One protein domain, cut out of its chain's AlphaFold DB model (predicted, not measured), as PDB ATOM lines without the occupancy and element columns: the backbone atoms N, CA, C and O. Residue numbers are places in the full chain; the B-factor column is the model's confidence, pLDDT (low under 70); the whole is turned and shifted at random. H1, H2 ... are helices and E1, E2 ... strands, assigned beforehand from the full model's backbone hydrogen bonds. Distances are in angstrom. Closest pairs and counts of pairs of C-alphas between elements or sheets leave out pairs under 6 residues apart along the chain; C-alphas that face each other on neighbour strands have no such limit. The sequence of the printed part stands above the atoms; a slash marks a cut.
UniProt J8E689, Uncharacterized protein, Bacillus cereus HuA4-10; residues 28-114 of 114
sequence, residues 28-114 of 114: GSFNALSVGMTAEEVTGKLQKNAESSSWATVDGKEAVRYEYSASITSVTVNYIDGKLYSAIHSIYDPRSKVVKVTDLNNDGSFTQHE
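Overview. This is residues 28 to 114 of the 114 residues of an uncharacterized protein of Bacillus cereus HuA4-10 (UniProt J8E689). What is the main picture? One strongly twisted, curled sheet of six strands makes a wall, with the short helix H2 over one face and the four-residue H1 touching H2 and grazing the sheet. How is it built? The printed part has 87 residues, class mixed, helices and strands: H1 and H2, then E1 to E6, a meander, each strand the antiparallel neighbour of the one before, in sheet order E1 - E2 - E3 - E4 - E5 - E6. It is compact, with a radius of gyration of the C-alphas of 12.5 A, and spans 40 by 24 by 23 A.

Arrangement. Which N and O pairs join the strands? Within hydrogen-bond range, E3, residues 73 to 80, has N 77 and O 66, 2.9 A, with E2, residues 61 to 70, and N 76 and O 88, 2.8 A, with E4, residues 83 to 93. Edge strand E1, residues 52 to 58, has N 56 and O 63, 2.8 A, with E2. E5, residues 98 to 104, has N 102 and O 89, 2.8 A, with E4, and N 103 and O 111, 2.8 A, with edge strand E6, residues 110 to 113; these five pairs are antiparallel hairpins. Where are the helices? H2, residues 39 to 46, lies over E3 at a height over the sheet of 8.9 A, along the strands at 24 degrees on the local plane; their closest C-alphas, Ala 39 and Tyr 79, are 7.9 A apart. H1, residues 28 to 31, only grazes the sheet with residues 30 to 31 and touches H2, closest C-alphas Ser 29 and Leu 46, 5.3 A. Each O i to N i+4 pair of H2 is within hydrogen-bond range; H1 is too short for one.

Along the chain. How long are the strands? From first to last C-alpha, E4 measures 30.8 A, E2 28.0 A, E3 23.8 A, E5 19.7 A and E1 17.4 A. Where are the anchors? H1 begins at C-alpha 28 (126.775, 166.006, 100.141), and E6 ends at C-alpha 113 (134.723, 167.267, 114.782).

Size, cuts and confidence. How far does it reach? The two C-alphas farthest apart, those of Asp 81 and Arg 95, are 39.9 A apart. Are there cuts or weak places? The printed part has no cut and no long link, and no printed residue is under 70 in pLDDT.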
ATOM      1  N   GLY A  28     127.891 165.292 100.772       91.75
ATOM      2  CA  GLY A  28     126.775 166.006 100.141       91.75
ATOM      3  C   GLY A  28     125.435 165.284 100.308       91.75
ATOM      4  O   GLY A  28     124.445 165.907 100.682       91.75
ATOM      5  N   SER A  29     125.410 163.965 100.093       92.00
ATOM      6  CA  SER A  29     124.231 163.125 100.345       92.00
ATOM      7  C   SER A  29     123.824 163.135 101.818       92.00
ATOM      8  O   SER A  29     122.632 163.163 102.119       92.00
ATOM      9  N   PHE A  30     124.800 163.152 102.731       95.44
ATOM     10  CA  PHE A  30     124.546 163.272 104.166       95.44
ATOM     11  C   PHE A  30     123.989 164.652 104.553       95.44
ATOM     12  O   PHE A  30     122.984 164.739 105.249       95.44
ATOM     13  N   ASN A  31     124.571 165.737 104.038       96.38
ATOM     14  CA  ASN A  31     124.102 167.101 104.303       96.38
ATOM     15  C   ASN A  31     122.706 167.386 103.719       96.38
ATOM     16  O   ASN A  31     122.071 168.371 104.086       96.38
ATOM     17  N   ALA A  32     122.221 166.542 102.803       96.06
ATOM     18  CA  ALA A  32     120.862 166.607 102.275       96.06
ATOM     19  C   ALA A  32     119.818 165.921 103.177       96.06
ATOM     20  O   ALA A  32     118.630 165.950 102.845       96.06
ATOM     21  N   LEU A  33     120.242 165.275 104.268       97.50
ATOM     22  CA  LEU A  33     119.342 164.718 105.274       97.50
ATOM     23  C   LEU A  33     118.712 165.831 106.113       97.50
ATOM     24  O   LEU A  33     119.249 166.928 106.259       97.50
ATOM     25  N   SER A  34     117.545 165.548 106.683       98.25
ATOM     26  CA  SER A  34     116.870 166.460 107.603       98.25
ATOM     27  C   SER A  34     116.122 165.676 108.669       98.25
ATOM     28  O   SER A  34     115.542 164.623 108.393       98.25
ATOM     29  N   VAL A  35     116.114 166.208 109.890       98.25
ATOM     30  CA  VAL A  35     115.296 165.680 110.986       98.25
ATOM     31  C   VAL A  35     113.836 165.581 110.525       98.25
ATOM     32  O   VAL A  35     113.326 166.459 109.830       98.25
ATOM     33  N   GLY A  36     113.166 164.484 110.877       97.31
ATOM     34  CA  GLY A  36     111.788 164.203 110.473       97.31
ATOM     35  C   GLY A  36     111.631 163.385 109.185       97.31
ATOM     36  O   GLY A  36     110.506 162.975 108.874       97.31
ATOM     37  N   MET A  37     112.717 163.094 108.459       97.12
ATOM     38  CA  MET A  37     112.679 162.168 107.321       97.12
ATOM     39  C   MET A  37     112.316 160.744 107.758       97.12
ATOM     40  O   MET A  37     112.688 160.272 108.830       97.12
ATOM     41  N   THR A  38     111.579 160.043 106.912       93.69
ATOM     42  CA  THR A  38     111.364 158.597 107.007       93.69
ATOM     43  C   THR A  38     112.612 157.836 106.576       93.69
ATOM     44  O   THR A  38     113.477 158.364 105.875       93.69
ATOM     45  N   ALA A  39     112.698 156.564 106.951       89.81
ATOM     46  CA  ALA A  39     113.834 155.746 106.558       89.81
ATOM     47  C   ALA A  39     113.917 155.497 105.035       89.81
ATOM     48  O   ALA A  39     115.017 155.375 104.500       89.81
ATOM     49  N   GLU A  40     112.790 155.516 104.311       86.69
ATOM     50  CA  GLU A  40     112.781 155.472 102.841       86.69
ATOM     51  C   GLU A  40     113.395 156.742 102.227       86.69
ATOM     52  O   GLU A  40     114.238 156.654 101.333       86.69
ATOM     53  N   GLU A  41     113.035 157.924 102.739       92.19
ATOM     54  CA  GLU A  41     113.613 159.196 102.285       92.19
ATOM     55  C   GLU A  41     115.122 159.245 102.541       92.19
ATOM     56  O   GLU A  41     115.880 159.619 101.644       92.19
ATOM     57  N   VAL A  42     115.569 158.814 103.727       92.81
ATOM     58  CA  VAL A  42     116.997 158.750 104.078       92.81
ATOM     59  C   VAL A  42     117.751 157.815 103.136       92.81
ATOM     60  O   VAL A  42     118.729 158.237 102.518       92.81
ATOM     61  N   THR A  43     117.283 156.576 102.960       87.88
ATOM     62  CA  THR A  43     117.877 155.620 102.008       87.88
ATOM     63  C   THR A  43     117.907 156.196 100.588       87.88
ATOM     64  O   THR A  43     118.909 156.058  99.882       87.88
ATOM     65  N   GLY A  44     116.856 156.912 100.177       86.44
ATOM     66  CA  GLY A  44     116.793 157.601  98.890       86.44
ATOM     67  C   GLY A  44     117.848 158.702  98.727       86.44
ATOM     68  O   GLY A  44     118.454 158.811  97.658       86.44
ATOM     69  N   LYS A  45     118.112 159.496  99.775       91.62
ATOM     70  CA  LYS A  45     119.149 160.550  99.778       91.62
ATOM     71  C   LYS A  45     120.564 159.984  99.802       91.62
ATOM     72  O   LYS A  45     121.427 160.464  99.061       91.62
ATOM     73  N   LEU A  46     120.794 158.958 100.620       90.00
ATOM     74  CA  LEU A  46     122.081 158.265 100.700       90.00
ATOM     75  C   LEU A  46     122.351 157.407  99.454       90.00
ATOM     76  O   LEU A  46     123.502 157.081  99.168       90.00
ATOM     77  N   GLN A  47     121.299 157.079  98.694       85.06
ATOM     78  CA  GLN A  47     121.347 156.189  97.532       85.06
ATOM     79  C   GLN A  47     121.998 154.837  97.862       85.06
ATOM     80  O   GLN A  47     122.686 154.246  97.029       85.06
ATOM     81  N   LYS A  48     121.798 154.361  99.094       84.31
ATOM     82  CA  LYS A  48     122.393 153.132  99.617       84.31
ATOM     83  C   LYS A  48     121.469 152.513 100.659       84.31
ATOM     84  O   LYS A  48     120.905 153.239 101.472       84.31
ATOM     85  N   ASN A  49     121.350 151.191 100.650       83.94
ATOM     86  CA  ASN A  49     120.690 150.436 101.709       83.94
ATOM     87  C   ASN A  49     121.485 150.445 103.015       83.94
ATOM     88  O   ASN A  49     122.719 150.475 103.010       83.94
ATOM     89  N   ALA A  50     120.752 150.360 104.124       86.81
ATOM     90  CA  ALA A  50     121.339 150.043 105.414       86.81
ATOM     91  C   ALA A  50     121.825 148.585 105.409       86.81
ATOM     92  O   ALA A  50     121.168 147.699 104.863       86.81
ATOM     93  N   GLU A  51     122.970 148.341 106.031       85.62
ATOM     94  CA  GLU A  51     123.546 147.006 106.208       85.62
ATOM     95  C   GLU A  51     122.971 146.301 107.432       85.62
ATOM     96  O   GLU A  51     122.866 145.075 107.464       85.62
ATOM     97  N   SER A  52     122.597 147.075 108.449       86.31
ATOM     98  CA  SER A  52     122.084 146.550 109.705       86.31
ATOM     99  C   SER A  52     121.058 147.497 110.327       86.31
ATOM    100  O   SER A  52     120.985 148.689 110.010       86.31
ATOM    101  N   SER A  53     120.259 146.939 111.237       89.12
ATOM    102  CA  SER A  53     119.417 147.711 112.140       89.12
ATOM    103  C   SER A  53     119.499 147.160 113.559       89.12
ATOM    104  O   SER A  53     119.651 145.954 113.766       89.12
ATOM    105  N   SER A  54     119.408 148.043 114.548       91.25
ATOM    106  CA  SER A  54     119.442 147.673 115.963       91.25
ATOM    107  C   SER A  54     118.643 148.648 116.826       91.25
ATOM    108  O   SER A  54     118.279 149.743 116.399       91.25
ATOM    109  N   TRP A  55     118.345 148.243 118.060       92.44
ATOM    110  CA  TRP A  55     117.810 149.149 119.077       92.44
ATOM    111  C   TRP A  55     118.942 149.955 119.712       92.44
ATOM    112  O   TRP A  55     119.970 149.393 120.084       92.44
ATOM    113  N   ALA A  56     118.720 151.251 119.900       92.88
ATOM    114  CA  ALA A  56     119.648 152.169 120.546       92.88
ATOM    115  C   ALA A  56     118.923 153.067 121.559       92.88
ATOM    116  O   ALA A  56     117.694 153.134 121.610       92.88
ATOM    117  N   THR A  57     119.705 153.780 122.365       94.12
ATOM    118  CA  THR A  57     119.218 154.870 123.212       94.12
ATOM    119  C   THR A  57     119.955 156.146 122.827       94.12
ATOM    120  O   THR A  57     121.184 156.162 122.826       94.12
ATOM    121  N   VAL A  58     119.208 157.197 122.486       92.94
ATOM    122  CA  VAL A  58     119.734 158.516 122.093       92.94
ATOM    123  C   VAL A  58     118.978 159.569 122.894       92.94
ATOM    124  O   VAL A  58     117.750 159.551 122.915       92.94
ATOM    125  N   ASP A  59     119.693 160.434 123.614       92.00
ATOM    126  CA  ASP A  59     119.118 161.438 124.527       92.00
ATOM    127  C   ASP A  59     118.076 160.865 125.507       92.00
ATOM    128  O   ASP A  59     117.032 161.460 125.773       92.00
ATOM    129  N   GLY A  60     118.329 159.651 126.011       93.31
ATOM    130  CA  GLY A  60     117.422 158.946 126.924       93.31
ATOM    131  C   GLY A  60     116.148 158.388 126.276       93.31
ATOM    132  O   GLY A  60     115.292 157.863 126.986       93.31
ATOM    133  N   LYS A  61     116.012 158.467 124.949       92.00
ATOM    134  CA  LYS A  61     114.874 157.933 124.191       92.00
ATOM    135  C   LYS A  61     115.265 156.645 123.471       92.00
ATOM    136  O   LYS A  61     116.379 156.529 122.961       92.00
ATOM    137  N   GLU A  62     114.348 155.680 123.418       93.56
ATOM    138  CA  GLU A  62     114.525 154.490 122.582       93.56
ATOM    139  C   GLU A  62     114.470 154.885 121.105       93.56
ATOM    140  O   GLU A  62     113.560 155.590 120.670       93.56
ATOM    141  N   ALA A  63     115.453 154.418 120.344       93.50
ATOM    142  CA  ALA A  63     115.588 154.695 118.927       93.50
ATOM    143  C   ALA A  63     115.878 153.409 118.155       93.50
ATOM    144  O   ALA A  63     116.489 152.471 118.676       93.50
ATOM    145  N   VAL A  64     115.487 153.392 116.889       93.62
ATOM    146  CA  VAL A  64     115.954 152.398 115.924       93.62
ATOM    147  C   VAL A  64     117.164 152.984 115.208       93.62
ATOM    148  O   VAL A  64     117.075 154.066 114.634       93.62
ATOM    149  N   ARG A  65     118.295 152.290 115.247       94.44
ATOM    150  CA  ARG A  65     119.537 152.695 114.588       94.44
ATOM    151  C   ARG A  65     119.737 151.907 113.310       94.44
ATOM    152  O   ARG A  65     119.732 150.680 113.377       94.44
ATOM    153  N   TYR A  66     119.985 152.597 112.201       93.06
ATOM    154  CA  TYR A  66     120.443 152.011 110.940       93.06
ATOM    155  C   TYR A  66     121.893 152.382 110.667       93.06
ATOM    156  O   TYR A  66     122.323 153.504 110.950       93.06
ATOM    157  N   GLU A  67     122.629 151.436 110.099       92.56
ATOM    158  CA  GLU A  67     124.040 151.595 109.761       92.56
ATOM    159  C   GLU A  67     124.237 151.392 108.261       92.56
ATOM    160  O   GLU A  67     123.763 150.418 107.682       92.56
ATOM    161  N   TYR A  68     124.943 152.328 107.639       91.50
ATOM    162  CA  TYR A  68     125.312 152.323 106.230       91.50
ATOM    163  C   TYR A  68     126.838 152.407 106.167       91.50
ATOM    164  O   TYR A  68     127.414 153.283 106.815       91.50
ATOM    165  N   SER A  69     127.515 151.557 105.390       89.00
ATOM    166  CA  SER A  69     128.975 151.628 105.260       89.00
ATOM    167  C   SER A  69     129.451 151.616 103.803       89.00
ATOM    168  O   SER A  69     128.803 151.108 102.890       89.00
ATOM    169  N   ALA A  70     130.583 152.256 103.537       86.94
ATOM    170  CA  ALA A  70     131.224 152.271 102.230       86.94
ATOM    171  C   ALA A  70     132.729 152.488 102.402       86.94
ATOM    172  O   ALA A  70     133.157 153.604 102.669       86.94
ATOM    173  N   SER A  71     133.540 151.445 102.200       86.25
ATOM    174  CA  SER A  71     135.010 151.482 102.295       86.25
ATOM    175  C   SER A  71     135.537 152.202 103.553       86.25
ATOM    176  O   SER A  71     135.671 151.569 104.593       86.25
ATOM    177  N   ILE A  72     135.834 153.502 103.467       89.75
ATOM    178  CA  ILE A  72     136.382 154.347 104.543       89.75
ATOM    179  C   ILE A  72     135.334 155.243 105.217       89.75
ATOM    180  O   ILE A  72     135.685 156.104 106.021       89.75
ATOM    181  N   THR A  73     134.065 155.104 104.850       91.94
ATOM    182  CA  THR A  73     132.976 155.975 105.281       91.94
ATOM    183  C   THR A  73     131.843 155.170 105.892       91.94
ATOM    184  O   THR A  73     131.497 154.100 105.394       91.94
ATOM    185  N   SER A  74     131.221 155.704 106.932       94.00
ATOM    186  CA  SER A  74     129.987 155.171 107.494       94.00
ATOM    187  C   SER A  74     128.985 156.284 107.765       94.00
ATOM    188  O   SER A  74     129.349 157.440 107.982       94.00
ATOM    189  N   VAL A  75     127.705 155.924 107.723       96.00
ATOM    190  CA  VAL A  75     126.608 156.755 108.203       96.00
ATOM    191  C   VAL A  75     125.792 155.947 109.200       96.00
ATOM    192  O   VAL A  75     125.338 154.845 108.896       96.00
ATOM    193  N   THR A  76     125.586 156.497 110.388       96.69
ATOM    194  CA  THR A  76     124.660 155.963 111.386       96.69
ATOM    195  C   THR A  76     123.464 156.888 111.481       96.69
ATOM    196  O   THR A  76     123.626 158.100 111.573       96.69
ATOM    197  N   VAL A  77     122.261 156.329 111.475       96.81
ATOM    198  CA  VAL A  77     121.015 157.095 111.491       96.81
ATOM    199  C   VAL A  77     120.130 156.575 112.612       96.81
ATOM    200  O   VAL A  77     119.899 155.372 112.693       96.81
ATOM    201  N   ASN A  78     119.633 157.457 113.477       97.06
ATOM    202  CA  ASN A  78     118.752 157.091 114.585       97.06
ATOM    203  C   ASN A  78     117.340 157.629 114.334       97.06
ATOM    204  O   ASN A  78     117.153 158.821 114.082       97.06
ATOM    205  N   TYR A  79     116.346 156.752 114.450       95.38
ATOM    206  CA  TYR A  79     114.932 157.058 114.270       95.38
ATOM    207  C   TYR A  79     114.181 156.949 115.594       95.38
ATOM    208  O   TYR A  79     114.302 155.943 116.296       95.38
ATOM    209  N   ILE A  80     113.355 157.945 115.896       94.44
ATOM    210  CA  ILE A  80     112.408 157.940 117.017       94.44
ATOM    211  C   ILE A  80     111.012 158.095 116.423       94.44
ATOM    212  O   ILE A  80     110.804 158.928 115.545       94.44
ATOM    213  N   ASP A  81     110.074 157.245 116.844       91.38
ATOM    214  CA  ASP A  81     108.706 157.211 116.305       91.38
ATOM    215  C   ASP A  81     108.657 157.125 114.762       91.38
ATOM    216  O   ASP A  81     107.808 157.717 114.098       91.38
ATOM    217  N   GLY A  82     109.610 156.390 114.170       89.69
ATOM    218  CA  GLY A  82     109.729 156.194 112.719       89.69
ATOM    219  C   GLY A  82     110.289 157.394 111.944       89.69
ATOM    220  O   GLY A  82     110.280 157.381 110.711       89.69
ATOM    221  N   LYS A  83     110.776 158.425 112.642       95.50
ATOM    222  CA  LYS A  83     111.290 159.668 112.061       95.50
ATOM    223  C   LYS A  83     112.752 159.893 112.423       95.50
ATOM    224  O   LYS A  83     113.154 159.651 113.559       95.50
ATOM    225  N   LEU A  84     113.537 160.355 111.450       97.00
ATOM    226  CA  LEU A  84     114.948 160.678 111.610       97.00
ATOM    227  C   LEU A  84     115.097 161.697 112.735       97.00
ATOM    228  O   LEU A  84     114.551 162.795 112.649       97.00
ATOM    229  N   TYR A  85     115.821 161.315 113.778       98.12
ATOM    230  CA  TYR A  85     116.095 162.149 114.936       98.12
ATOM    231  C   TYR A  85     117.518 162.705 114.917       98.12
ATOM    232  O   TYR A  85     117.717 163.878 115.200       98.12
ATOM    233  N   SER A  86     118.503 161.880 114.566       98.44
ATOM    234  CA  SER A  86     119.895 162.301 114.405       98.44
ATOM    235  C   SER A  86     120.634 161.381 113.443       98.44
ATOM    236  O   SER A  86     120.229 160.231 113.233       98.44
ATOM    237  N   ALA A  87     121.730 161.867 112.870       98.31
ATOM    238  CA  ALA A  87     122.614 161.045 112.055       98.31
ATOM    239  C   ALA A  87     124.078 161.434 112.264       98.31
ATOM    240  O   ALA A  87     124.374 162.550 112.666       98.31
ATOM    241  N   ILE A  88     124.986 160.508 111.984       97.94
ATOM    242  CA  ILE A  88     126.432 160.697 112.097       97.94
ATOM    243  C   ILE A  88     127.047 160.204 110.798       97.94
ATOM    244  O   ILE A  88     126.780 159.074 110.393       97.94
ATOM    245  N   HIS A  89     127.857 161.035 110.155       97.25
ATOM    246  CA  HIS A  89     128.725 160.665 109.044       97.25
ATOM    247  C   HIS A  89     130.161 160.631 109.539       97.25
ATOM    248  O   HIS A  89     130.635 161.613 110.101       97.25
ATOM    249  N   SER A  90     130.850 159.519 109.313       96.12
ATOM    250  CA  SER A  90     132.252 159.357 109.685       96.12
ATOM    251  C   SER A  90     133.057 158.962 108.462       96.12
ATOM    252  O   SER A  90     132.702 158.009 107.773       96.12
ATOM    253  N   ILE A  91     134.166 159.652 108.197       94.75
ATOM    254  CA  ILE A  91     135.100 159.311 107.121       94.75
ATOM    255  C   ILE A  91     136.531 159.237 107.647       94.75
ATOM    256  O   ILE A  91     137.052 160.189 108.224       94.75
ATOM    257  N   TYR A  92     137.177 158.097 107.425       93.00
ATOM    258  CA  TYR A  92     138.581 157.886 107.750       93.00
ATOM    259  C   TYR A  92     139.476 158.370 106.606       93.00
ATOM    260  O   TYR A  92     139.379 157.871 105.484       93.00
ATOM    261  N   ASP A  93     140.382 159.307 106.883       89.19
ATOM    262  CA  ASP A  93     141.432 159.697 105.942       89.19
ATOM    263  C   ASP A  93     142.700 158.858 106.194       89.19
ATOM    264  O   ASP A  93     143.405 159.076 107.185       89.19
ATOM    265  N   PRO A  94     143.063 157.922 105.296       86.94
ATOM    266  CA  PRO A  94     144.224 157.056 105.492       86.94
ATOM    267  C   PRO A  94     145.565 157.798 105.441       86.94
ATOM    268  O   PRO A  94     146.571 157.249 105.896       86.94
ATOM    269  N   ARG A  95     145.614 159.018 104.883       89.44
ATOM    270  CA  ARG A  95     146.852 159.810 104.795       89.44
ATOM    271  C   ARG A  95     147.177 160.480 106.123       89.44
ATOM    272  O   ARG A  95     148.324 160.435 106.556       89.44
ATOM    273  N   SER A  96     146.173 161.084 106.752       91.88
ATOM    274  CA  SER A  96     146.309 161.760 108.049       91.88
ATOM    275  C   SER A  96     146.051 160.835 109.242       91.88
ATOM    276  O   SER A  96     146.454 161.164 110.352       91.88
ATOM    277  N   LYS A  97     145.444 159.660 109.014       91.38
ATOM    278  CA  LYS A  97     144.967 158.720 110.044       91.38
ATOM    279  C   LYS A  97     143.941 159.341 111.001       91.38
ATOM    280  O   LYS A  97     143.829 158.907 112.144       91.38
ATOM    281  N   VAL A  98     143.202 160.341 110.527       93.94
ATOM    282  CA  VAL A  98     142.158 161.048 111.278       93.94
ATOM    283  C   VAL A  98     140.785 160.583 110.800       93.94
ATOM    284  O   VAL A  98     140.595 160.290 109.615       93.94
ATOM    285  N   VAL A  99     139.825 160.511 111.721       95.00
ATOM    286  CA  VAL A  99     138.411 160.314 111.395       95.00
ATOM    287  C   VAL A  99     137.736 161.671 111.462       95.00
ATOM    288  O   VAL A  99     137.738 162.304 112.503       95.00
ATOM    289  N   LYS A 100     137.148 162.116 110.357       95.38
ATOM    290  CA  LYS A 100     136.289 163.301 110.369       95.38
ATOM    291  C   LYS A 100     134.865 162.858 110.615       95.38
ATOM    292  O   LYS A 100     134.377 161.974 109.906       95.38
ATOM    293  N   VAL A 101     134.219 163.485 111.584       97.12
ATOM    294  CA  VAL A 101     132.840 163.205 111.964       97.12
ATOM    295  C   VAL A 101     131.993 164.440 111.697       97.12
ATOM    296  O   VAL A 101     132.387 165.563 112.013       97.12
ATOM    297  N   THR A 102     130.840 164.241 111.071       98.00
ATOM    298  CA  THR A 102     129.794 165.256 110.935       98.00
ATOM    299  C   THR A 102     128.504 164.716 111.531       98.00
ATOM    300  O   THR A 102     127.989 163.702 111.064       98.00
ATOM    301  N   ASP A 103     127.959 165.406 112.523       98.19
ATOM    302  CA  ASP A 103     126.662 165.077 113.106       98.19
ATOM    303  C   ASP A 103     125.566 165.909 112.447       98.19
ATOM    304  O   ASP A 103     125.754 167.092 112.175       98.19
ATOM    305  N   LEU A 104     124.408 165.291 112.240       98.56
ATOM    306  CA  LEU A 104     123.118 165.955 112.118       98.56
ATOM    307  C   LEU A 104     122.440 165.865 113.486       98.56
ATOM    308  O   LEU A 104     121.995 164.787 113.901       98.56
ATOM    309  N   ASN A 105     122.363 167.002 114.169       98.06
ATOM    310  CA  ASN A 105     121.740 167.126 115.478       98.06
ATOM    311  C   ASN A 105     120.211 167.133 115.366       98.06
ATOM    312  O   ASN A 105     119.632 167.386 114.308       98.06
ATOM    313  N   ASN A 106     119.541 166.877 116.489       96.25
ATOM    314  CA  ASN A 106     118.079 166.813 116.566       96.25
ATOM    315  C   ASN A 106     117.368 168.157 116.325       96.25
ATOM    316  O   ASN A 106     116.169 168.169 116.046       96.25
ATOM    317  N   ASP A 107     118.088 169.275 116.410       96.94
ATOM    318  CA  ASP A 107     117.616 170.613 116.051       96.94
ATOM    319  C   ASP A 107     117.783 170.921 114.550       96.94
ATOM    320  O   ASP A 107     117.395 171.993 114.087       96.94
ATOM    321  N   GLY A 108     118.335 169.976 113.780       97.06
ATOM    322  CA  GLY A 108     118.613 170.116 112.354       97.06
ATOM    323  C   GLY A 108     119.944 170.799 112.033       97.06
ATOM    324  O   GLY A 108     120.254 170.977 110.854       97.06
ATOM    325  N   SER A 109     120.733 171.184 113.039       98.00
ATOM    326  CA  SER A 109     122.072 171.737 112.833       98.00
ATOM    327  C   SER A 109     123.089 170.648 112.489       98.00
ATOM    328  O   SER A 109     122.934 169.485 112.866       98.00
ATOM    329  N   PHE A 110     124.156 171.049 111.796       97.88
ATOM    330  CA  PHE A 110     125.302 170.187 111.531       97.88
ATOM    331  C   PHE A 110     126.517 170.632 112.343       97.88
ATOM    332  O   PHE A 110     126.875 171.813 112.328       97.88
ATOM    333  N   THR A 111     127.181 169.687 113.002       97.94
ATOM    334  CA  THR A 111     128.437 169.909 113.738       97.94
ATOM    335  C   THR A 111     129.539 169.024 113.182       97.94
ATOM    336  O   THR A 111     129.277 167.898 112.781       97.94
ATOM    337  N   GLN A 112     130.773 169.530 113.133       96.56
ATOM    338  CA  GLN A 112     131.937 168.776 112.659       96.56
ATOM    339  C   GLN A 112     132.994 168.682 113.750       96.56
ATOM    340  O   GLN A 112     133.244 169.666 114.450       96.56
ATOM    341  N   HIS A 113     133.622 167.517 113.860       94.75
ATOM    342  CA  HIS A 113     134.723 167.267 114.782       94.75
ATOM    343  C   HIS A 113     135.670 166.176 114.246       94.75
ATOM    344  O   HIS A 113     135.347 165.478 113.280       94.75
ATOM    345  N   GLU A 114     136.862 166.087 114.838       90.81
ATOM    346  CA  GLU A 114     137.931 165.128 114.509       90.81
ATOM    347  C   GLU A 114     138.263 164.239 115.715       90.81
ATOM    348  O   GLU A 114     138.131 164.741 116.858       90.81
TER     349      GLU A 114